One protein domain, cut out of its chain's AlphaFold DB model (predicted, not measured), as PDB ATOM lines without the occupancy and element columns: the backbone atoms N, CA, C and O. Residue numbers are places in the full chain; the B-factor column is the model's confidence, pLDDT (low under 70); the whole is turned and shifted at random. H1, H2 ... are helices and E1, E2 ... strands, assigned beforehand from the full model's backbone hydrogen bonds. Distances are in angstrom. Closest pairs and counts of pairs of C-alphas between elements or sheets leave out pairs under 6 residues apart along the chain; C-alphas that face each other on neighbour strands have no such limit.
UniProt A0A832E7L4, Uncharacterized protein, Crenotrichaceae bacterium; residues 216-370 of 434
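What this domain is: This is residues 216 to 370 of the 434 residues of an uncharacterized protein of Crenotrichaceae bacterium (UniProt A0A832E7L4). Two sheets lie partly face to face as a sandwich with crossed strands: a large, twisted sheet in the order E1 E2 E8 E7 E6, and a small one in the order E3 E9 E10. A separate hairpin, E4 and E5, sits near E2, the short helix H1 lies over E7, and the loop of residues 228 to 246 lengthens the hairpin E1 and E2 at one end of the longest axis. The printed part has 155 residues, with ten named strands and one named helix in the order E1 E2 H1 E3 E4 E5 E6 E7 E8 E9 E10; the three sheets are antiparallel. The class is mostly strand, with under half of the residues in named elements. The whole is compact, with a radius of gyration of the C-alphas of 16.6 A and spans of 48 by 36 by 27 A.

How they stand to each other: Begin with the hairpin of E1, residues 216 to 227, and E2, residues 247 to 257, where N 221 and O 254 are 2.7 A apart, within hydrogen-bond range. Beside E2 find E8, residues 336 to 341, with N 253 and O 341 at 2.8 A. E6, residues 317 to 320, E7, residues 324 to 329, and E8 form a meander, each strand the antiparallel neighbour of the one before; look at N 327 and O 338, 2.8 A, and N 320 and O 324, 2.8 A. H1, residues 264 to 268, is on this sheet over E7, at a height over the sheet of 8.5 A; the closest C-alphas of the two are those of Phe 264 and Phe 328, 6.3 A apart. Its one O i to N i+4 pair is within hydrogen-bond range. The other sheet of the sandwich, two sheets face to face, has E9, residues 355 to 360, as its inner strand between E3, residues 274 to 277, and E10, residues 363 to 369. Check N 275 and O 359, 2.9 A, and N 356 and O 368, 2.8 A. The strands of the two sheets stand at 47 degrees. E4, residues 282 to 286, and E5, residues 292 to 297, form a hairpin with N 284 and O 295 at 2.8 A; E2 and E4 are near each other, with 7 pairs of C-alphas within 10 A.

Where its parts are: Find C-alpha 216 at (121.930, 141.846, 101.242); from there E1 runs 36.4 A. E2 spans 31.5 A, E8 16.7 A, E7 15.7 A, and E10 18.3 A, ending at C-alpha 369, (122.605, 125.171, 109.982).

The domain as a whole: The C-alphas farthest apart, Thr 241 and Ser 271, are 50.5 A apart. The printed part has no cut; the links E1 to E2, E5 to E6 and E8 to E9 are long. Look for pLDDT under 70 at residues 228 to 242, 244, 290, 321 to 323 and 328 to 335.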
ATOM      1  N   THR A 216     121.141 142.107 100.031       85.94
ATOM      2  CA  THR A 216     121.930 141.846 101.242       85.94
ATOM      3  C   THR A 216     122.010 140.348 101.493       85.94
ATOM      4  O   THR A 216     120.975 139.687 101.536       85.94
ATOM      5  N   TRP A 217     123.213 139.833 101.722       86.12
ATOM      6  CA  TRP A 217     123.466 138.426 102.008       86.12
ATOM      7  C   TRP A 217     124.448 138.254 103.169       86.12
ATOM      8  O   TRP A 217     125.310 139.105 103.413       86.12
ATOM      9  N   TRP A 218     124.323 137.116 103.849       86.94
ATOM     10  CA  TRP A 218     125.286 136.605 104.821       86.94
ATOM     11  C   TRP A 218     125.617 135.160 104.470       86.94
ATOM     12  O   TRP A 218     124.731 134.391 104.101       86.94
ATOM     13  N   ARG A 219     126.886 134.785 104.584       84.50
ATOM     14  CA  ARG A 219     127.379 133.443 104.272       84.50
ATOM     15  C   ARG A 219     128.192 132.911 105.427       84.50
ATOM     16  O   ARG A 219     128.839 133.682 106.132       84.50
ATOM     17  N   ALA A 220     128.166 131.595 105.565       83.44
ATOM     18  CA  ALA A 220     129.059 130.853 106.428       83.44
ATOM     19  C   ALA A 220     129.795 129.809 105.589       83.44
ATOM     20  O   ALA A 220     129.222 129.203 104.686       83.44
ATOM     21  N   GLN A 221     131.062 129.600 105.899       81.00
ATOM     22  CA  GLN A 221     131.911 128.579 105.323       81.00
ATOM     23  C   GLN A 221     132.563 127.825 106.473       81.00
ATOM     24  O   GLN A 221     133.245 128.418 107.307       81.00
ATOM     25  N   VAL A 222     132.358 126.513 106.511       81.81
ATOM     26  CA  VAL A 222     133.034 125.647 107.473       81.81
ATOM     27  C   VAL A 222     134.318 125.135 106.830       81.81
ATOM     28  O   VAL A 222     134.291 124.588 105.730       81.81
ATOM     29  N   GLN A 223     135.445 125.335 107.503       82.50
ATOM     30  CA  GLN A 223     136.732 124.769 107.122       82.50
ATOM     31  C   GLN A 223     137.038 123.601 108.053       82.50
ATOM     32  O   GLN A 223     137.265 123.800 109.246       82.50
ATOM     33  N   PHE A 224     137.023 122.390 107.504       83.06
ATOM     34  CA  PHE A 224     137.383 121.172 108.222       83.06
ATOM     35  C   PHE A 224     138.883 120.941 108.146       83.06
ATOM     36  O   PHE A 224     139.480 121.013 107.073       83.06
ATOM     37  N   GLU A 225     139.477 120.635 109.288       81.31
ATOM     38  CA  GLU A 225     140.919 120.568 109.446       81.31
ATOM     39  C   GLU A 225     141.339 119.119 109.653       81.31
ATOM     40  O   GLU A 225     140.844 118.404 110.535       81.31
ATOM     41  N   TRP A 226     142.245 118.678 108.786       78.81
ATOM     42  CA  TRP A 226     142.700 117.300 108.718       78.81
ATOM     43  C   TRP A 226     144.208 117.241 108.876       78.81
ATOM     44  O   TRP A 226     144.962 117.898 108.161       78.81
ATOM     45  N   TYR A 227     144.663 116.375 109.765       74.19
ATOM     46  CA  TYR A 227     146.069 116.090 109.951       74.19
ATOM     47  C   TYR A 227     146.451 114.811 109.211       74.19
ATOM     48  O   TYR A 227     146.045 113.717 109.594       74.19
ATOM     49  N   GLY A 228     147.260 114.943 108.158       63.81
ATOM     50  CA  GLY A 228     147.729 113.822 107.334       63.81
ATOM     51  C   GLY A 228     148.894 113.013 107.924       63.81
ATOM     52  O   GLY A 228     149.353 112.062 107.301       63.81
ATOM     53  N   GLY A 229     149.411 113.369 109.104       52.38
ATOM     54  CA  GLY A 229     150.613 112.745 109.658       52.38
ATOM     55  C   GLY A 229     151.919 113.361 109.139       52.38
ATOM     56  O   GLY A 229     152.119 113.546 107.945       52.38
ATOM     57  N   GLY A 230     152.831 113.663 110.066       51.66
ATOM     58  CA  GLY A 230     154.139 114.274 109.807       51.66
ATOM     59  C   GLY A 230     154.410 115.372 110.835       51.66
ATOM     60  O   GLY A 230     153.511 116.138 111.154       51.66
ATOM     61  N   ASP A 231     155.616 115.433 111.403       44.25
ATOM     62  CA  ASP A 231     155.976 116.493 112.359       44.25
ATOM     63  C   ASP A 231     155.780 117.871 111.696       44.25
ATOM     64  O   ASP A 231     156.502 118.150 110.744       44.25
ATOM     65  N   PRO A 232     154.865 118.745 112.159       42.09
ATOM     66  CA  PRO A 232     154.609 120.043 111.527       42.09
ATOM     67  C   PRO A 232     155.838 120.970 111.524       42.09
ATOM     68  O   PRO A 232     155.902 121.913 110.738       42.09
ATOM     69  N   ALA A 233     156.851 120.700 112.360       39.12
ATOM     70  CA  ALA A 233     158.126 121.420 112.338       39.12
ATOM     71  C   ALA A 233     159.023 121.036 111.145       39.12
ATOM     72  O   ALA A 233     160.051 121.673 110.895       39.12
ATOM     73  N   ILE A 234     158.652 119.993 110.407       37.47
ATOM     74  CA  ILE A 234     159.363 119.488 109.249       37.47
ATOM     75  C   ILE A 234     158.310 119.373 108.148       37.47
ATOM     76  O   ILE A 234     157.430 118.527 108.231       37.47
ATOM     77  N   PHE A 235     158.419 120.149 107.067       36.88
ATOM     78  CA  PHE A 235     157.792 119.803 105.781       36.88
ATOM     79  C   PHE A 235     158.421 118.491 105.274       36.88
ATOM     80  O   PHE A 235     159.212 118.464 104.329       36.88
ATOM     81  N   SER A 236     158.214 117.411 106.022       41.31
ATOM     82  CA  SER A 236     158.860 116.135 105.832       41.31
ATOM     83  C   SER A 236     158.196 115.513 104.626       41.31
ATOM     84  O   SER A 236     156.979 115.529 104.474       41.31
ATOM     85  N   THR A 237     159.029 115.008 103.734       43.78
ATOM     86  CA  THR A 237     158.717 114.509 102.394       43.78
ATOM     87  C   THR A 237     157.797 113.282 102.358       43.78
ATOM     88  O   THR A 237     157.771 112.569 101.361       43.78
ATOM     89  N   SER A 238     157.091 112.979 103.442       49.72
ATOM     90  CA  SER A 238     156.150 111.876 103.541       49.72
ATOM     91  C   SER A 238     154.767 112.442 103.813       49.72
ATOM     92  O   SER A 238     154.286 112.379 104.942       49.72
ATOM     93  N   ALA A 239     154.132 112.977 102.769       53.03
ATOM     94  CA  ALA A 239     152.678 113.002 102.759       53.03
ATOM     95  C   ALA A 239     152.167 111.576 103.038       53.03
ATOM     96  O   ALA A 239     152.832 110.608 102.628       53.03
ATOM     97  N   PRO A 240     151.042 111.423 103.748       57.03
ATOM     98  CA  PRO A 240     150.433 110.119 103.960       57.03
ATOM     99  C   PRO A 240     150.301 109.394 102.621       57.03
ATOM    100  O   PRO A 240     149.736 109.913 101.666       57.03
ATOM    101  N   THR A 241     150.851 108.185 102.538       62.91
ATOM    102  CA  THR A 241     150.688 107.321 101.358       62.91
ATOM    103  C   THR A 241     149.368 106.552 101.388       62.91
ATOM    104  O   THR A 241     149.069 105.820 100.450       62.91
ATOM    105  N   ASP A 242     148.626 106.662 102.490       69.31
ATOM    106  CA  ASP A 242     147.346 106.011 102.727       69.31
ATOM    107  C   ASP A 242     146.436 106.943 103.532       69.31
ATOM    108  O   ASP A 242     146.879 107.638 104.451       69.31
ATOM    109  N   ILE A 243     145.152 106.918 103.199       71.06
ATOM    110  CA  ILE A 243     144.119 107.743 103.810       71.06
ATOM    111  C   ILE A 243     143.895 107.412 105.290       71.06
ATOM    112  O   ILE A 243     143.493 108.275 106.058       71.06
ATOM    113  N   SER A 244     144.259 106.203 105.730       69.56
ATOM    114  CA  SER A 244     144.243 105.825 107.150       69.56
ATOM    115  C   SER A 244     145.163 106.680 108.038       69.56
ATOM    116  O   SER A 244     145.028 106.655 109.261       69.56
ATOM    117  N   GLY A 245     146.094 107.438 107.440       70.19
ATOM    118  CA  GLY A 245     146.935 108.412 108.135       70.19
ATOM    119  C   GLY A 245     146.264 109.766 108.390       70.19
ATOM    120  O   GLY A 245     146.791 110.537 109.189       70.19
ATOM    121  N   TYR A 246     145.123 110.049 107.751       74.12
ATOM    122  CA  TYR A 246     144.362 111.273 107.984       74.12
ATOM    123  C   TYR A 246     143.578 111.172 109.288       74.12
ATOM    124  O   TYR A 246     142.853 110.208 109.538       74.12
ATOM    125  N   ARG A 247     143.697 112.207 110.113       78.50
ATOM    126  CA  ARG A 247     142.920 112.393 111.335       78.50
ATOM    127  C   ARG A 247     142.156 113.703 111.238       78.50
ATOM    128  O   ARG A 247     142.739 114.721 110.887       78.50
ATOM    129  N   TYR A 248     140.873 113.671 111.566       81.88
ATOM    130  CA  TYR A 248     140.087 114.886 111.742       81.88
ATOM    131  C   TYR A 248     140.486 115.579 113.049       81.88
ATOM    132  O   TYR A 248     140.439 114.946 114.106       81.88
ATOM    133  N   ASP A 249     140.878 116.850 112.975       81.50
ATOM    134  CA  ASP A 249     141.316 117.632 114.138       81.50
ATOM    135  C   ASP A 249     140.241 118.610 114.633       81.50
ATOM    136  O   ASP A 249     140.268 119.007 115.799       81.50
ATOM    137  N   GLY A 250     139.260 118.946 113.794       88.19
ATOM    138  CA  GLY A 250     138.169 119.859 114.126       88.19
ATOM    139  C   GLY A 250     137.849 120.797 112.969       88.19
ATOM    140  O   GLY A 250     138.173 120.515 111.816       88.19
ATOM    141  N   TYR A 251     137.217 121.928 113.270       88.62
ATOM    142  CA  TYR A 251     136.815 122.894 112.252       88.62
ATOM    143  C   TYR A 251     136.936 124.347 112.697       88.62
ATOM    144  O   TYR A 251     137.034 124.672 113.884       88.62
ATOM    145  N   ARG A 252     136.890 125.231 111.704       88.50
ATOM    146  CA  ARG A 252     136.685 126.672 111.852       88.50
ATOM    147  C   ARG A 252     135.469 127.088 111.055       88.50
ATOM    148  O   ARG A 252     135.110 126.436 110.077       88.50
ATOM    149  N   VAL A 253     134.853 128.186 111.458       88.00
ATOM    150  CA  VAL A 253     133.753 128.786 110.718       88.00
ATOM    151  C   VAL A 253     134.136 130.198 110.335       88.00
ATOM    152  O   VAL A 253     134.502 131.010 111.184       88.00
ATOM    153  N   TYR A 254     134.025 130.471 109.048       86.38
ATOM    154  CA  TYR A 254     134.224 131.770 108.444       86.38
ATOM    155  C   TYR A 254     132.898 132.328 107.984       86.38
ATOM    156  O   TYR A 254     132.045 131.599 107.490       86.38
ATOM    157  N   PHE A 255     132.731 133.629 108.122       86.50
ATOM    158  CA  PHE A 255     131.521 134.323 107.756       86.50
ATOM    159  C   PHE A 255     131.861 135.517 106.879       86.50
ATOM    160  O   PHE A 255     132.826 136.240 107.127       86.50
ATOM    161  N   ASP A 256     131.035 135.728 105.863       84.94
ATOM    162  CA  ASP A 256     131.148 136.854 104.944       84.94
ATOM    163  C   ASP A 256     129.774 137.493 104.734       84.94
ATOM    164  O   ASP A 256     128.733 136.851 104.897       84.94
ATOM    165  N   ASN A 257     129.756 138.776 104.398       86.81
ATOM    166  CA  ASN A 257     128.528 139.520 104.155       86.81
ATOM    167  C   ASN A 257     128.785 140.767 103.307       86.81
ATOM    168  O   ASN A 257     129.894 141.296 103.266       86.81
ATOM    169  N   ASN A 258     127.723 141.316 102.725       84.62
ATOM    170  CA  ASN A 258     127.744 142.638 102.092       84.62
ATOM    171  C   ASN A 258     126.794 143.641 102.773       84.62
ATOM    172  O   ASN A 258     126.331 144.599 102.145       84.62
ATOM    173  N   SER A 259     126.464 143.406 104.043       87.19
ATOM    174  CA  SER A 259     125.545 144.249 104.791       87.19
ATOM    175  C   SER A 259     126.174 145.606 105.081       87.19
ATOM    176  O   SER A 259     127.214 145.708 105.726       87.19
ATOM    177  N   SER A 260     125.483 146.682 104.701       86.38
ATOM    178  CA  SER A 260     125.893 148.047 105.050       86.38
ATOM    179  C   SER A 260     125.790 148.354 106.549       86.38
ATOM    180  O   SER A 260     126.206 149.427 106.976       86.38
ATOM    181  N   GLU A 261     125.169 147.470 107.337       88.50
ATOM    182  CA  GLU A 261     125.108 147.601 108.796       88.50
ATOM    183  C   GLU A 261     126.423 147.195 109.475       88.50
ATOM    184  O   GLU A 261     126.646 147.566 110.625       88.50
ATOM    185  N   MET A 262     127.285 146.449 108.778       87.19
ATOM    186  CA  MET A 262     128.577 146.010 109.297       87.19
ATOM    187  C   MET A 262     129.625 147.100 109.081       87.19
ATOM    188  O   MET A 262     130.041 147.374 107.956       87.19
ATOM    189  N   ASP A 263     130.079 147.706 110.175       87.62
ATOM    190  CA  ASP A 263     131.167 148.678 110.167       87.62
ATOM    191  C   ASP A 263     132.391 148.082 110.864       87.62
ATOM    192  O   ASP A 263     132.434 147.939 112.086       87.62
ATOM    193  N   PHE A 264     133.409 147.756 110.070       87.56
ATOM    194  CA  PHE A 264     134.657 147.175 110.559       87.56
ATOM    195  C   PHE A 264     135.308 148.005 111.676       87.56
ATOM    196  O   PHE A 264     135.784 147.448 112.662       87.56
ATOM    197  N   SER A 265     135.313 149.338 111.554       86.94
ATOM    198  CA  SER A 265     135.974 150.198 112.542       86.94
ATOM    199  C   SER A 265     135.249 150.140 113.882       86.94
ATOM    200  O   SER A 265     135.897 150.042 114.920       86.94
ATOM    201  N   ARG A 266     133.910 150.139 113.843       90.31
ATOM    202  CA  ARG A 266     133.056 150.059 115.035       90.31
ATOM    203  C   ARG A 266     133.077 148.681 115.692       90.31
ATOM    204  O   ARG A 266     132.926 148.571 116.903       90.31
ATOM    205  N   LEU A 267     133.276 147.626 114.909       90.12
ATOM    206  CA  LEU A 267     133.469 146.276 115.435       90.12
ATOM    207  C   LEU A 267     134.850 146.119 116.085       90.12
ATOM    208  O   LEU A 267     134.962 145.534 117.159       90.12
ATOM    209  N   CYS A 268     135.906 146.674 115.487       88.75
ATOM    210  CA  CYS A 268     137.255 146.585 116.049       88.75
ATOM    211  C   CYS A 268     137.491 147.497 117.259       88.75
ATOM    212  O   CYS A 268     138.330 147.172 118.099       88.75
ATOM    213  N   ASP A 269     136.799 148.637 117.349       89.56
ATOM    214  CA  ASP A 269     136.821 149.504 118.535       89.56
ATOM    215  C   ASP A 269     135.757 149.135 119.583       89.56
ATOM    216  O   ASP A 269     135.697 149.768 120.639       89.56
ATOM    217  N   GLN A 270     134.974 148.085 119.301       91.06
ATOM    218  CA  GLN A 270     133.948 147.507 120.172       91.06
ATOM    219  C   GLN A 270     132.768 148.456 120.456       91.06
ATOM    220  O   GLN A 270     132.040 148.288 121.435       91.06
ATOM    221  N   SER A 271     132.549 149.461 119.600       93.31
ATOM    222  CA  SER A 271     131.339 150.291 119.620       93.31
ATOM    223  C   SER A 271     130.098 149.548 119.123       93.31
ATOM    224  O   SER A 271     128.985 149.926 119.491       93.31
ATOM    225  N   ASP A 272     130.279 148.530 118.277       94.00
ATOM    226  CA  ASP A 272     129.252 147.550 117.914       94.00
ATOM    227  C   ASP A 272     129.632 146.161 118.453       94.00
ATOM    228  O   ASP A 272     130.810 145.796 118.456       94.00
ATOM    229  N   SER A 273     128.631 145.387 118.886       93.81
ATOM    230  CA  SER A 273     128.788 143.985 119.308       93.81
ATOM    231  C   SER A 273     128.380 143.045 118.178       93.81
ATOM    232  O   SER A 273     127.272 143.169 117.651       93.81
ATOM    233  N   LEU A 274     129.244 142.100 117.830       93.38
ATOM    234  CA  LEU A 274     128.968 141.017 116.892       93.38
ATOM    235  C   LEU A 274     129.165 139.690 117.613       93.38
ATOM    236  O   LEU A 274     130.246 139.408 118.118       93.38
ATOM    237  N   GLU A 275     128.111 138.885 117.640       94.19
ATOM    238  CA  GLU A 275     128.034 137.658 118.430       94.19
ATOM    239  C   GLU A 275     127.608 136.492 117.540       94.19
ATOM    240  O   GLU A 275     126.645 136.612 116.778       94.19
ATOM    241  N   ILE A 276     128.284 135.352 117.665       94.00
ATOM    242  CA  ILE A 276     127.868 134.085 117.062       94.00
ATOM    243  C   ILE A 276     127.665 133.037 118.159       94.00
ATOM    244  O   ILE A 276     128.566 132.735 118.944       94.00
ATOM    245  N   ALA A 277     126.455 132.485 118.214       93.75
ATOM    246  CA  ALA A 277     126.057 131.485 119.193       93.75
ATOM    247  C   ALA A 277     125.776 130.143 118.504       93.75
ATOM    248  O   ALA A 277     124.893 130.102 117.644       93.75
ATOM    249  N   PRO A 278     126.455 129.041 118.866       94.00
ATOM    250  CA  PRO A 278     126.058 127.713 118.410       94.00
ATOM    251  C   PRO A 278     124.771 127.237 119.112       94.00
ATOM    252  O   PRO A 278     124.458 127.703 120.212       94.00
ATOM    253  N   PRO A 279     124.040 126.263 118.536       89.69
ATOM    254  CA  PRO A 279     122.823 125.702 119.133       89.69
ATOM    255  C   PRO A 279     123.095 124.854 120.390       89.69
ATOM    256  O   PRO A 279     122.199 124.641 121.209       89.69
ATOM    257  N   ALA A 280     124.329 124.377 120.556       92.00
ATOM    258  CA  ALA A 280     124.797 123.599 121.696       92.00
ATOM    259  C   ALA A 280     126.224 124.021 122.076       92.00
ATOM    260  O   ALA A 280     126.905 124.684 121.300       92.00
ATOM    261  N   LEU A 281     126.680 123.622 123.266       95.00
ATOM    262  CA  LEU A 281     128.051 123.872 123.711       95.00
ATOM    263  C   LEU A 281     129.058 123.245 122.743       95.00
ATOM    264  O   LEU A 281     129.019 122.034 122.521       95.00
ATOM    265  N   VAL A 282     129.999 124.047 122.254       94.31
ATOM    266  CA  VAL A 282     131.154 123.561 121.491       94.31
ATOM    267  C   VAL A 282     132.455 123.896 122.217       94.31
ATOM    268  O   VAL A 282     132.553 124.888 122.944       94.31
ATOM    269  N   THR A 283     133.460 123.039 122.042       93.81
ATOM    270  CA  THR A 283     134.755 123.148 122.728       93.81
ATOM    271  C   THR A 283     135.821 123.634 121.761       93.81
ATOM    272  O   THR A 283     135.937 123.094 120.668       93.81
ATOM    273  N   ILE A 284     136.620 124.617 122.175       92.06
ATOM    274  CA  ILE A 284     137.737 125.152 121.397       92.06
ATOM    275  C   ILE A 284     139.044 124.544 121.915       92.06
ATOM    276  O   ILE A 284     139.338 124.614 123.114       92.06
ATOM    277  N   ILE A 285     139.837 123.972 121.011       89.44
ATOM    278  CA  ILE A 285     141.119 123.326 121.299       89.44
ATOM    279  C   ILE A 285     142.282 123.989 120.557       89.44
ATOM    280  O   ILE A 285     142.172 124.379 119.399       89.44
ATOM    281  N   ASP A 286     143.433 124.069 121.218       85.81
ATOM    282  CA  ASP A 286     144.704 124.407 120.574       85.81
ATOM    283  C   ASP A 286     145.373 123.123 120.068       85.81
ATOM    284  O   ASP A 286     145.950 122.352 120.845       85.81
ATOM    285  N   GLN A 287     145.290 122.894 118.755       74.44
ATOM    286  CA  GLN A 287     145.869 121.716 118.106       74.44
ATOM    287  C   GLN A 287     147.402 121.676 118.188       74.44
ATOM    288  O   GLN A 287     148.007 120.603 118.234       74.44
ATOM    289  N   TYR A 288     148.052 122.841 118.256       72.00
ATOM    290  CA  TYR A 288     149.509 122.948 118.279       72.00
ATOM    291  C   TYR A 288     150.090 122.661 119.667       72.00
ATOM    292  O   TYR A 288     151.273 122.341 119.790       72.00
ATOM    293  N   ASN A 289     149.258 122.719 120.710       71.50
ATOM    294  CA  ASN A 289     149.639 122.459 122.096       71.50
ATOM    295  C   ASN A 289     148.982 121.188 122.665       71.50
ATOM    296  O   ASN A 289     148.504 121.156 123.800       71.50
ATOM    297  N   GLY A 290     148.951 120.115 121.869       68.81
ATOM    298  CA  GLY A 290     148.478 118.802 122.316       68.81
ATOM    299  C   GLY A 290     146.967 118.727 122.545       68.81
ATOM    300  O   GLY A 290     146.528 118.002 123.437       68.81
ATOM    301  N   ASN A 291     146.190 119.475 121.756       78.38
ATOM    302  CA  ASN A 291     144.728 119.552 121.818       78.38
ATOM    303  C   ASN A 291     144.215 120.019 123.190       78.38
ATOM    304  O   ASN A 291     143.184 119.552 123.681       78.38
ATOM    305  N   SER A 292     144.944 120.928 123.845       86.75
ATOM    306  CA  SER A 292     144.492 121.509 125.108       86.75
ATOM    307  C   SER A 292     143.233 122.345 124.888       86.75
ATOM    308  O   SER A 292     143.194 123.153 123.962       86.75
ATOM    309  N   ILE A 293     142.235 122.197 125.760       89.81
ATOM    310  CA  ILE A 293     141.035 123.040 125.744       89.81
ATOM    311  C   ILE A 293     141.436 124.472 126.110       89.81
ATOM    312  O   ILE A 293     141.998 124.702 127.182       89.81
ATOM    313  N   VAL A 294     141.124 125.419 125.229       88.81
ATOM    314  CA  VAL A 294     141.413 126.851 125.408       88.81
ATOM    315  C   VAL A 294     140.155 127.699 125.571       88.81
ATOM    316  O   VAL A 294     140.244 128.829 126.042       88.81
ATOM    317  N   GLY A 295     138.982 127.147 125.253       89.44
ATOM    318  CA  GLY A 295     137.711 127.841 125.411       89.44
ATOM    319  C   GLY A 295     136.508 126.951 125.135       89.44
ATOM    320  O   GLY A 295     136.635 125.791 124.744       89.44
ATOM    321  N   THR A 296     135.329 127.519 125.342       92.31
ATOM    322  CA  THR A 296     134.037 126.938 124.976       92.31
ATOM    323  C   THR A 296     133.098 128.068 124.594       92.31
ATOM    324  O   THR A 296     133.166 129.125 125.224       92.31
ATOM    325  N   ILE A 297     132.207 127.839 123.635       92.75
ATOM    326  CA  ILE A 297     131.174 128.809 123.249       92.75
ATOM    327  C   ILE A 297     129.806 128.122 123.216       92.75
ATOM    328  O   ILE A 297     129.700 126.947 122.852       92.75
ATOM    329  N   ASP A 298     128.771 128.834 123.651       93.19
ATOM    330  CA  ASP A 298     127.378 128.380 123.655       93.19
ATOM    331  C   ASP A 298     126.399 129.564 123.560       93.19
ATOM    332  O   ASP A 298     126.797 130.704 123.339       93.19
ATOM    333  N   THR A 299     125.097 129.312 123.714       90.62
ATOM    334  CA  THR A 299     124.070 130.370 123.685       90.62
ATOM    335  C   THR A 299     124.120 131.339 124.871       90.62
ATOM    336  O   THR A 299     123.573 132.436 124.782       90.62
ATOM    337  N   SER A 300     124.741 130.954 125.987       92.19
ATOM    338  CA  SER A 300     124.916 131.786 127.183       92.19
ATOM    339  C   SER A 300     126.229 132.575 127.183       92.19
ATOM    340  O   SER A 300     126.320 133.607 127.848       92.19
ATOM    341  N   ALA A 301     127.219 132.096 126.430       92.00
ATOM    342  CA  ALA A 301     128.517 132.712 126.200       92.00
ATOM    343  C   ALA A 301     128.886 132.573 124.706       92.00
ATOM    344  O   ALA A 301     129.672 131.684 124.352       92.00
ATOM    345  N   PRO A 302     128.282 133.393 123.820       93.06
ATOM    346  CA  PRO A 302     128.593 133.372 122.393       93.06
ATOM    347  C   PRO A 302     130.048 133.778 122.137       93.06
ATOM    348  O   PRO A 302     130.670 134.448 122.963       93.06
ATOM    349  N   ALA A 303     130.589 133.409 120.974       91.38
ATOM    350  CA  ALA A 303     131.832 134.024 120.522       91.38
ATOM    351  C   ALA A 303     131.532 135.467 120.103       91.38
ATOM    352  O   ALA A 303     130.623 135.697 119.301       91.38
ATOM    353  N   ASP A 304     132.293 136.419 120.633       91.69
ATOM    354  CA  ASP A 304     132.063 137.844 120.421       91.69
ATOM    355  C   ASP A 304     133.353 138.620 120.129       91.69
ATOM    356  O   ASP A 304     134.474 138.130 120.309       91.69
ATOM    357  N   ASN A 305     133.189 139.859 119.668       90.50
ATOM    358  CA  ASN A 305     134.289 140.776 119.398       90.50
ATOM    359  C   ASN A 305     134.755 141.583 120.628       90.50
ATOM    360  O   ASN A 305     135.554 142.506 120.480       90.50
ATOM    361  N   GLY A 306     134.309 141.271 121.845       88.12
ATOM    362  CA  GLY A 306     134.543 142.081 123.047       88.12
ATOM    363  C   GLY A 306     136.007 142.176 123.495       88.12
ATOM    364  O   GLY A 306     136.350 143.040 124.299       88.12
ATOM    365  N   ASN A 307     136.889 141.321 122.969       85.44
ATOM    366  CA  ASN A 307     138.321 141.311 123.296       85.44
ATOM    367  C   ASN A 307     139.239 141.543 122.088       85.44
ATOM    368  O   ASN A 307     140.458 141.397 122.213       85.44
ATOM    369  N   VAL A 308     138.695 141.906 120.924       86.12
ATOM    370  CA  VAL A 308     139.525 142.100 119.729       86.12
ATOM    371  C   VAL A 308     140.381 143.355 119.843       86.12
ATOM    372  O   VAL A 308     139.981 144.363 120.430       86.12
ATOM    373  N   ALA A 309     141.557 143.308 119.223       83.06
ATOM    374  CA  ALA A 309     142.419 144.465 119.048       83.06
ATOM    375  C   ALA A 309     142.888 144.571 117.595       83.06
ATOM    376  O   ALA A 309     143.167 143.566 116.939       83.06
ATOM    377  N   VAL A 310     143.007 145.804 117.094       81.38
ATOM    378  CA  VAL A 310     143.588 146.073 115.770       81.38
ATOM    379  C   VAL A 310     145.029 145.569 115.736       81.38
ATOM    380  O   VAL A 310     145.839 145.884 116.616       81.38
ATOM    381  N   ARG A 311     145.372 144.798 114.703       78.69
ATOM    382  CA  ARG A 311     146.724 144.271 114.528       78.69
ATOM    383  C   ARG A 311     147.685 145.410 114.215       78.69
ATOM    384  O   ARG A 311     147.473 146.226 113.321       78.69
ATOM    385  N   SER A 312     148.792 145.466 114.951       74.38
ATOM    386  CA  SER A 312     149.807 146.495 114.727       74.38
ATOM    387  C   SER A 312     150.331 146.435 113.286       74.38
ATOM    388  O   SER A 312     150.833 145.401 112.850       74.38
ATOM    389  N   GLY A 313     150.214 147.549 112.560       74.12
ATOM    390  CA  GLY A 313     150.640 147.659 111.162       74.12
ATOM    391  C   GLY A 313     149.592 147.247 110.125       74.12
ATOM    392  O   GLY A 313     149.876 147.388 108.939       74.12
ATOM    393  N   ASP A 314     148.402 146.805 110.543       77.88
ATOM    394  CA  ASP A 314     147.303 146.435 109.649       77.88
ATOM    395  C   ASP A 314     145.974 147.022 110.150       77.88
ATOM    396  O   ASP A 314     145.341 146.503 111.066       77.88
ATOM    397  N   SER A 315     145.557 148.144 109.557       76.00
ATOM    398  CA  SER A 315     144.309 148.827 109.927       76.00
ATOM    399  C   SER A 315     143.050 148.108 109.448       76.00
ATOM    400  O   SER A 315     141.960 148.560 109.774       76.00
ATOM    401  N   ASN A 316     143.192 147.043 108.656       81.88
ATOM    402  CA  ASN A 316     142.088 146.289 108.071       81.88
ATOM    403  C   ASN A 316     141.912 144.927 108.747       81.88
ATOM    404  O   ASN A 316     141.188 144.080 108.231       81.88
ATOM    405  N   TYR A 317     142.571 144.713 109.887       84.81
ATOM    406  CA  TYR A 317     142.529 143.453 110.608       84.81
ATOM    407  C   TYR A 317     142.486 143.680 112.122       84.81
ATOM    408  O   TYR A 317     143.324 144.395 112.683       84.81
ATOM    409  N   CYS A 318     141.539 143.045 112.804       87.06
ATOM    410  CA  CYS A 318     141.516 142.977 114.259       87.06
ATOM    411  C   CYS A 318     141.160 141.567 114.717       87.06
ATOM    412  O   CYS A 318     140.422 140.851 114.051       87.06
ATOM    413  N   TYR A 319     141.738 141.142 115.833       86.00
ATOM    414  CA  TYR A 319     141.567 139.775 116.306       86.00
ATOM    415  C   TYR A 319     141.734 139.676 117.820       86.00
ATOM    416  O   TYR A 319     142.396 140.506 118.449       86.00
ATOM    417  N   ASP A 320     141.127 138.637 118.372       82.38
ATOM    418  CA  ASP A 320     141.451 138.005 119.639       82.38
ATOM    419  C   ASP A 320     142.241 136.728 119.313       82.38
ATOM    420  O   ASP A 320     141.902 135.982 118.395       82.38
ATOM    421  N   ALA A 321     143.318 136.475 120.050       69.19
ATOM    422  CA  ALA A 321     144.227 135.362 119.800       69.19
ATOM    423  C   ALA A 321     143.585 133.975 119.975       69.19
ATOM    424  O   ALA A 321     144.221 132.990 119.609       69.19
ATOM    425  N   VAL A 322     142.387 133.893 120.563       67.12
ATOM    426  CA  VAL A 322     141.711 132.624 120.865       67.12
ATOM    427  C   VAL A 322     140.385 132.492 120.118       67.12
ATOM    428  O   VAL A 322     140.134 131.467 119.488       67.12
ATOM    429  N   ASN A 323     139.521 133.506 120.175       67.88
ATOM    430  CA  ASN A 323     138.108 133.296 119.848       67.88
ATOM    431  C   ASN A 323     137.668 133.878 118.504       67.88
ATOM    432  O   ASN A 323     136.696 133.382 117.945       67.88
ATOM    433  N   TYR A 324     138.330 134.925 118.003       78.31
ATOM    434  CA  TYR A 324     137.699 135.794 117.008       78.31
ATOM    435  C   TYR A 324     138.701 136.502 116.093       78.31
ATOM    436  O   TYR A 324     139.595 137.188 116.580       78.31
ATOM    437  N   GLU A 325     138.550 136.398 114.773       81.62
ATOM    438  CA  GLU A 325     139.264 137.248 113.807       81.62
ATOM    439  C   GLU A 325     138.275 138.006 112.951       81.62
ATOM    440  O   GLU A 325     137.217 137.496 112.606       81.62
ATOM    441  N   MET A 326     138.641 139.232 112.595       81.62
ATOM    442  CA  MET A 326     137.916 140.054 111.646       81.62
ATOM    443  C   MET A 326     138.895 140.694 110.678       81.62
ATOM    444  O   MET A 326     139.910 141.277 111.073       81.62
ATOM    445  N   ALA A 327     138.537 140.655 109.405       76.50
ATOM    446  CA  ALA A 327     139.231 141.352 108.345       76.50
ATOM    447  C   ALA A 327     138.236 142.194 107.543       76.50
ATOM    448  O   ALA A 327     137.114 141.776 107.249       76.50
ATOM    449  N   PHE A 328     138.658 143.389 107.148       69.31
ATOM    450  CA  PHE A 328     137.930 144.161 106.156       69.31
ATOM    451  C   PHE A 328     138.143 143.526 104.778       69.31
ATOM    452  O   PHE A 328     139.264 143.507 104.262       69.31
ATOM    453  N   SER A 329     137.067 143.033 104.165       62.34
ATOM    454  CA  SER A 329     137.107 142.530 102.796       62.34
ATOM    455  C   SER A 329     136.777 143.674 101.840       62.34
ATOM    456  O   SER A 329     135.634 144.115 101.721       62.34
ATOM    457  N   ALA A 330     137.805 144.174 101.151       52.19
ATOM    458  CA  ALA A 330     137.652 145.121 100.044       52.19
ATOM    459  C   ALA A 330     137.512 144.412  98.681       52.19
ATOM    460  O   ALA A 330     137.719 145.037  97.637       52.19
ATOM    461  N   ASN A 331     137.243 143.103  98.667       41.56
ATOM    462  CA  ASN A 331     137.252 142.328  97.433       41.56
ATOM    463  C   ASN A 331     135.938 142.501  96.655       41.56
ATOM    464  O   ASN A 331     134.841 142.401  97.195       41.56
ATOM    465  N   ASN A 332     136.071 142.740  95.347       38.31
ATOM    466  CA  ASN A 332     134.995 142.717  94.347       38.31
ATOM    467  C   ASN A 332     133.886 143.781  94.467       38.31
ATOM    468  O   ASN A 332     132.758 143.558  94.040       38.31
ATOM    469  N   GLY A 333     134.204 144.984  94.953       39.94
ATOM    470  CA  GLY A 333     133.310 146.148  94.817       39.94
ATOM    471  C   GLY A 333     132.142 146.208  95.808       39.94
ATOM    472  O   GLY A 333     131.377 147.171  95.776       39.94
ATOM    473  N   SER A 334     132.047 145.243  96.722       49.28
ATOM    474  CA  SER A 334     131.190 145.272  97.909       49.28
ATOM    475  C   SER A 334     132.058 145.419  99.160       49.28
ATOM    476  O   SER A 334     133.013 144.675  99.348       49.28
ATOM    477  N   SER A 335     131.751 146.407 100.000       57.62
ATOM    478  CA  SER A 335     132.352 146.560 101.327       57.62
ATOM    479  C   SER A 335     131.729 145.533 102.272       57.62
ATOM    480  O   SER A 335     130.552 145.674 102.606       57.62
ATOM    481  N   GLY A 336     132.497 144.516 102.660       70.25
ATOM    482  CA  GLY A 336     132.068 143.455 103.571       70.25
ATOM    483  C   GLY A 336     133.006 143.302 104.765       70.25
ATOM    484  O   GLY A 336     134.184 143.670 104.705       70.25
ATOM    485  N   VAL A 337     132.483 142.755 105.862       78.88
ATOM    486  CA  VAL A 337     133.299 142.331 107.009       78.88
ATOM    487  C   VAL A 337     133.382 140.815 106.985       78.88
ATOM    488  O   VAL A 337     132.370 140.135 107.135       78.88
ATOM    489  N   PHE A 338     134.596 140.312 106.815       83.56
ATOM    490  CA  PHE A 338     134.900 138.900 106.955       83.56
ATOM    491  C   PHE A 338     135.272 138.621 108.406       83.56
ATOM    492  O   PHE A 338     136.039 139.389 108.994       83.56
ATOM    493  N   PHE A 339     134.755 137.546 108.990       85.25
ATOM    494  CA  PHE A 339     135.126 137.157 110.348       85.25
ATOM    495  C   PHE A 339     135.173 135.643 110.531       85.25
ATOM    496  O   PHE A 339     134.488 134.910 109.827       85.25
ATOM    497  N   GLY A 340     136.011 135.179 111.454       86.25
ATOM    498  CA  GLY A 340     136.291 133.763 111.674       86.25
ATOM    499  C   GLY A 340     136.293 133.386 113.152       86.25
ATOM    500  O   GLY A 340     136.723 134.172 114.000       86.25
ATOM    501  N   VAL A 341     135.816 132.174 113.444       86.56
ATOM    502  CA  VAL A 341     135.773 131.581 114.787       86.56
ATOM    503  C   VAL A 341     136.164 130.098 114.714       86.56
ATOM    504  O   VAL A 341     135.545 129.354 113.950       86.56
ATOM    505  N   PRO A 342     137.119 129.611 115.527       86.25
ATOM    506  CA  PRO A 342     138.064 130.337 116.375       86.25
ATOM    507  C   PRO A 342     139.344 130.710 115.601       86.25
ATOM    508  O   PRO A 342     139.573 130.252 114.481       86.25
ATOM    509  N   VAL A 343     140.222 131.508 116.218       79.88
ATOM    510  CA  VAL A 343     141.500 131.940 115.615       79.88
ATOM    511  C   VAL A 343     142.647 131.184 116.236       79.88
ATOM    512  O   VAL A 343     142.775 131.133 117.453       79.88
ATOM    513  N   GLY A 344     143.515 130.602 115.408       75.56
ATOM    514  CA  GLY A 344     144.695 129.878 115.902       75.56
ATOM    515  C   GLY A 344     144.375 128.586 116.671       75.56
ATOM    516  O   GLY A 344     145.297 127.895 117.091       75.56
ATOM    517  N   ALA A 345     143.097 128.238 116.793       86.56
ATOM    518  CA  ALA A 345     142.553 127.062 117.455       86.56
ATOM    519  C   ALA A 345     141.543 126.368 116.522       86.56
ATOM    520  O   ALA A 345     141.366 126.804 115.383       86.56
ATOM    521  N   LEU A 346     140.888 125.306 116.988       88.88
ATOM    522  CA  LEU A 346     139.791 124.628 116.293       88.88
ATOM    523  C   LEU A 346     138.609 124.410 117.224       88.88
ATOM    524  O   LEU A 346     138.799 124.222 118.424       88.88
ATOM    525  N   ILE A 347     137.399 124.374 116.671       91.81
ATOM    526  CA  ILE A 347     136.269 123.759 117.357       91.81
ATOM    527  C   ILE A 347     136.386 122.243 117.193       91.81
ATOM    528  O   ILE A 347     136.571 121.738 116.088       91.81
ATOM    529  N   LEU A 348     136.312 121.534 118.313       90.25
ATOM    530  CA  LEU A 348     136.376 120.080 118.376       90.25
ATOM    531  C   LEU A 348     135.077 119.442 117.849       90.25
ATOM    532  O   LEU A 348     133.994 119.998 118.037       90.25
ATOM    533  N   ASP A 349     135.202 118.238 117.282       89.00
ATOM    534  CA  ASP A 349     134.114 117.397 116.759       89.00
ATOM    535  C   ASP A 349     133.405 117.973 115.517       89.00
ATOM    536  O   ASP A 349     133.904 118.885 114.859       89.00
ATOM    537  N   ASN A 350     132.290 117.365 115.107       87.69
ATOM    538  CA  ASN A 350     131.450 117.893 114.031       87.69
ATOM    539  C   ASN A 350     130.674 119.132 114.511       87.69
ATOM    540  O   ASN A 350     130.367 119.235 115.705       87.69
ATOM    541  N   PRO A 351     130.270 120.033 113.597       88.06
ATOM    542  CA  PRO A 351     129.293 121.061 113.918       88.06
ATOM    543  C   PRO A 351     128.025 120.451 114.540       88.06
ATOM    544  O   PRO A 351     127.521 119.442 114.036       88.06
ATOM    545  N   PRO A 352     127.519 121.007 115.655       87.81
ATOM    546  CA  PRO A 352     126.315 120.495 116.290       87.81
ATOM    547  C   PRO A 352     125.090 120.751 115.411       87.81
ATOM    548  O   PRO A 352     124.996 121.795 114.764       87.81
ATOM    549  N   ASP A 353     124.133 119.824 115.461       83.38
ATOM    550  CA  ASP A 353     122.846 119.966 114.782       83.38
ATOM    551  C   ASP A 353     122.082 121.199 115.284       83.38
ATOM    552  O   ASP A 353     122.019 121.470 116.491       83.38
ATOM    553  N   GLY A 354     121.455 121.914 114.350       83.38
ATOM    554  CA  GLY A 354     120.618 123.075 114.620       83.38
ATOM    555  C   GLY A 354     121.261 124.411 114.247       83.38
ATOM    556  O   GLY A 354     122.318 124.499 113.628       83.38
ATOM    557  N   TRP A 355     120.581 125.487 114.638       88.00
ATOM    558  CA  TRP A 355     120.839 126.822 114.107       88.00
ATOM    559  C   TRP A 355     121.860 127.600 114.930       88.00
ATOM    560  O   TRP A 355     121.602 128.004 116.067       88.00
ATOM    561  N   TRP A 356     123.000 127.885 114.313       92.38
ATOM    562  CA  TRP A 356     123.929 128.909 114.765       92.38
ATOM    563  C   TRP A 356     123.320 130.282 114.514       92.38
ATOM    564  O   TRP A 356     122.832 130.551 113.421       92.38
ATOM    565  N   THR A 357     123.341 131.162 115.509       94.31
ATOM    566  CA  THR A 357     122.696 132.478 115.432       94.31
ATOM    567  C   THR A 357     123.738 133.582 115.416       94.31
ATOM    568  O   THR A 357     124.497 133.722 116.374       94.31
ATOM    569  N   LEU A 358     123.739 134.390 114.354       94.56
ATOM    570  CA  LEU A 358     124.554 135.597 114.248       94.56
ATOM    571  C   LEU A 358     123.738 136.818 114.674       94.56
ATOM    572  O   LEU A 358     122.676 137.088 114.104       94.56
ATOM    573  N   SER A 359     124.259 137.588 115.624       95.38
ATOM    574  CA  SER A 359     123.633 138.810 116.127       95.38
ATOM    575  C   SER A 359     124.561 140.012 116.002       95.38
ATOM    576  O   SER A 359     125.734 139.941 116.344       95.38
ATOM    577  N   LEU A 360     124.008 141.139 115.553       95.00
ATOM    578  CA  LEU A 360     124.665 142.446 115.561       95.00
ATOM    579  C   LEU A 360     123.905 143.354 116.528       95.00
ATOM    580  O   LEU A 360     122.703 143.578 116.359       95.00
ATOM    581  N   ASN A 361     124.592 143.874 117.542       95.94
ATOM    582  CA  ASN A 361     124.030 144.723 118.593       95.94
ATOM    583  C   ASN A 361     122.787 144.100 119.258       95.94
ATOM    584  O   ASN A 361     121.766 144.764 119.454       95.94
ATOM    585  N   GLY A 362     122.848 142.794 119.542       94.06
ATOM    586  CA  GLY A 362     121.753 142.020 120.137       94.06
ATOM    587  C   GLY A 362     120.561 141.752 119.207       94.06
ATOM    588  O   GLY A 362     119.546 141.222 119.653       94.06
ATOM    589  N   THR A 363     120.649 142.118 117.924       94.94
ATOM    590  CA  THR A 363     119.626 141.811 116.916       94.94
ATOM    591  C   THR A 363     120.109 140.679 116.019       94.94
ATOM    592  O   THR A 363     121.136 140.826 115.360       94.94
ATOM    593  N   GLN A 364     119.342 139.590 115.936       93.81
ATOM    594  CA  GLN A 364     119.617 138.489 115.011       93.81
ATOM    595  C   GLN A 364     119.642 138.993 113.561       93.81
ATOM    596  O   GLN A 364     118.694 139.633 113.096       93.81
ATOM    597  N   LYS A 365     120.730 138.694 112.851       92.44
ATOM    598  CA  LYS A 365     120.945 139.058 111.444       92.44
ATOM    599  C   LYS A 365     120.887 137.864 110.507       92.44
ATOM    600  O   LYS A 365     120.370 138.008 109.403       92.44
ATOM    601  N   ALA A 366     121.386 136.718 110.955       92.44
ATOM    602  CA  ALA A 366     121.459 135.501 110.163       92.44
ATOM    603  C   ALA A 366     121.387 134.261 111.064       92.44
ATOM    604  O   ALA A 366     121.704 134.334 112.256       92.44
ATOM    605  N   VAL A 367     120.967 133.138 110.487       91.69
ATOM    606  CA  VAL A 367     121.013 131.814 111.119       91.69
ATOM    607  C   VAL A 367     121.616 130.800 110.165       91.69
ATOM    608  O   VAL A 367     121.308 130.819 108.979       91.69
ATOM    609  N   PHE A 368     122.457 129.908 110.672       89.19
ATOM    610  CA  PHE A 368     123.163 128.931 109.853       89.19
ATOM    611  C   PHE A 368     122.994 127.536 110.445       89.19
ATOM    612  O   PHE A 368     123.317 127.320 111.612       89.19
ATOM    613  N   ASP A 369     122.514 126.587 109.655       86.31
ATOM    614  CA  ASP A 369     122.605 125.171 109.982       86.31
ATOM    615  C   ASP A 369     123.963 124.655 109.504       86.31
ATOM    616  O   ASP A 369     124.142 124.273 108.348       86.31
ATOM    617  N   LEU A 370     124.958 124.735 110.389       84.06
ATOM    618  CA  LEU A 370     126.298 124.214 110.112       84.06
ATOM    619  C   LEU A 370     126.376 122.701 110.358       84.06
ATOM    620  O   LEU A 370     127.279 122.051 109.840       84.06
TER     621      LEU A 370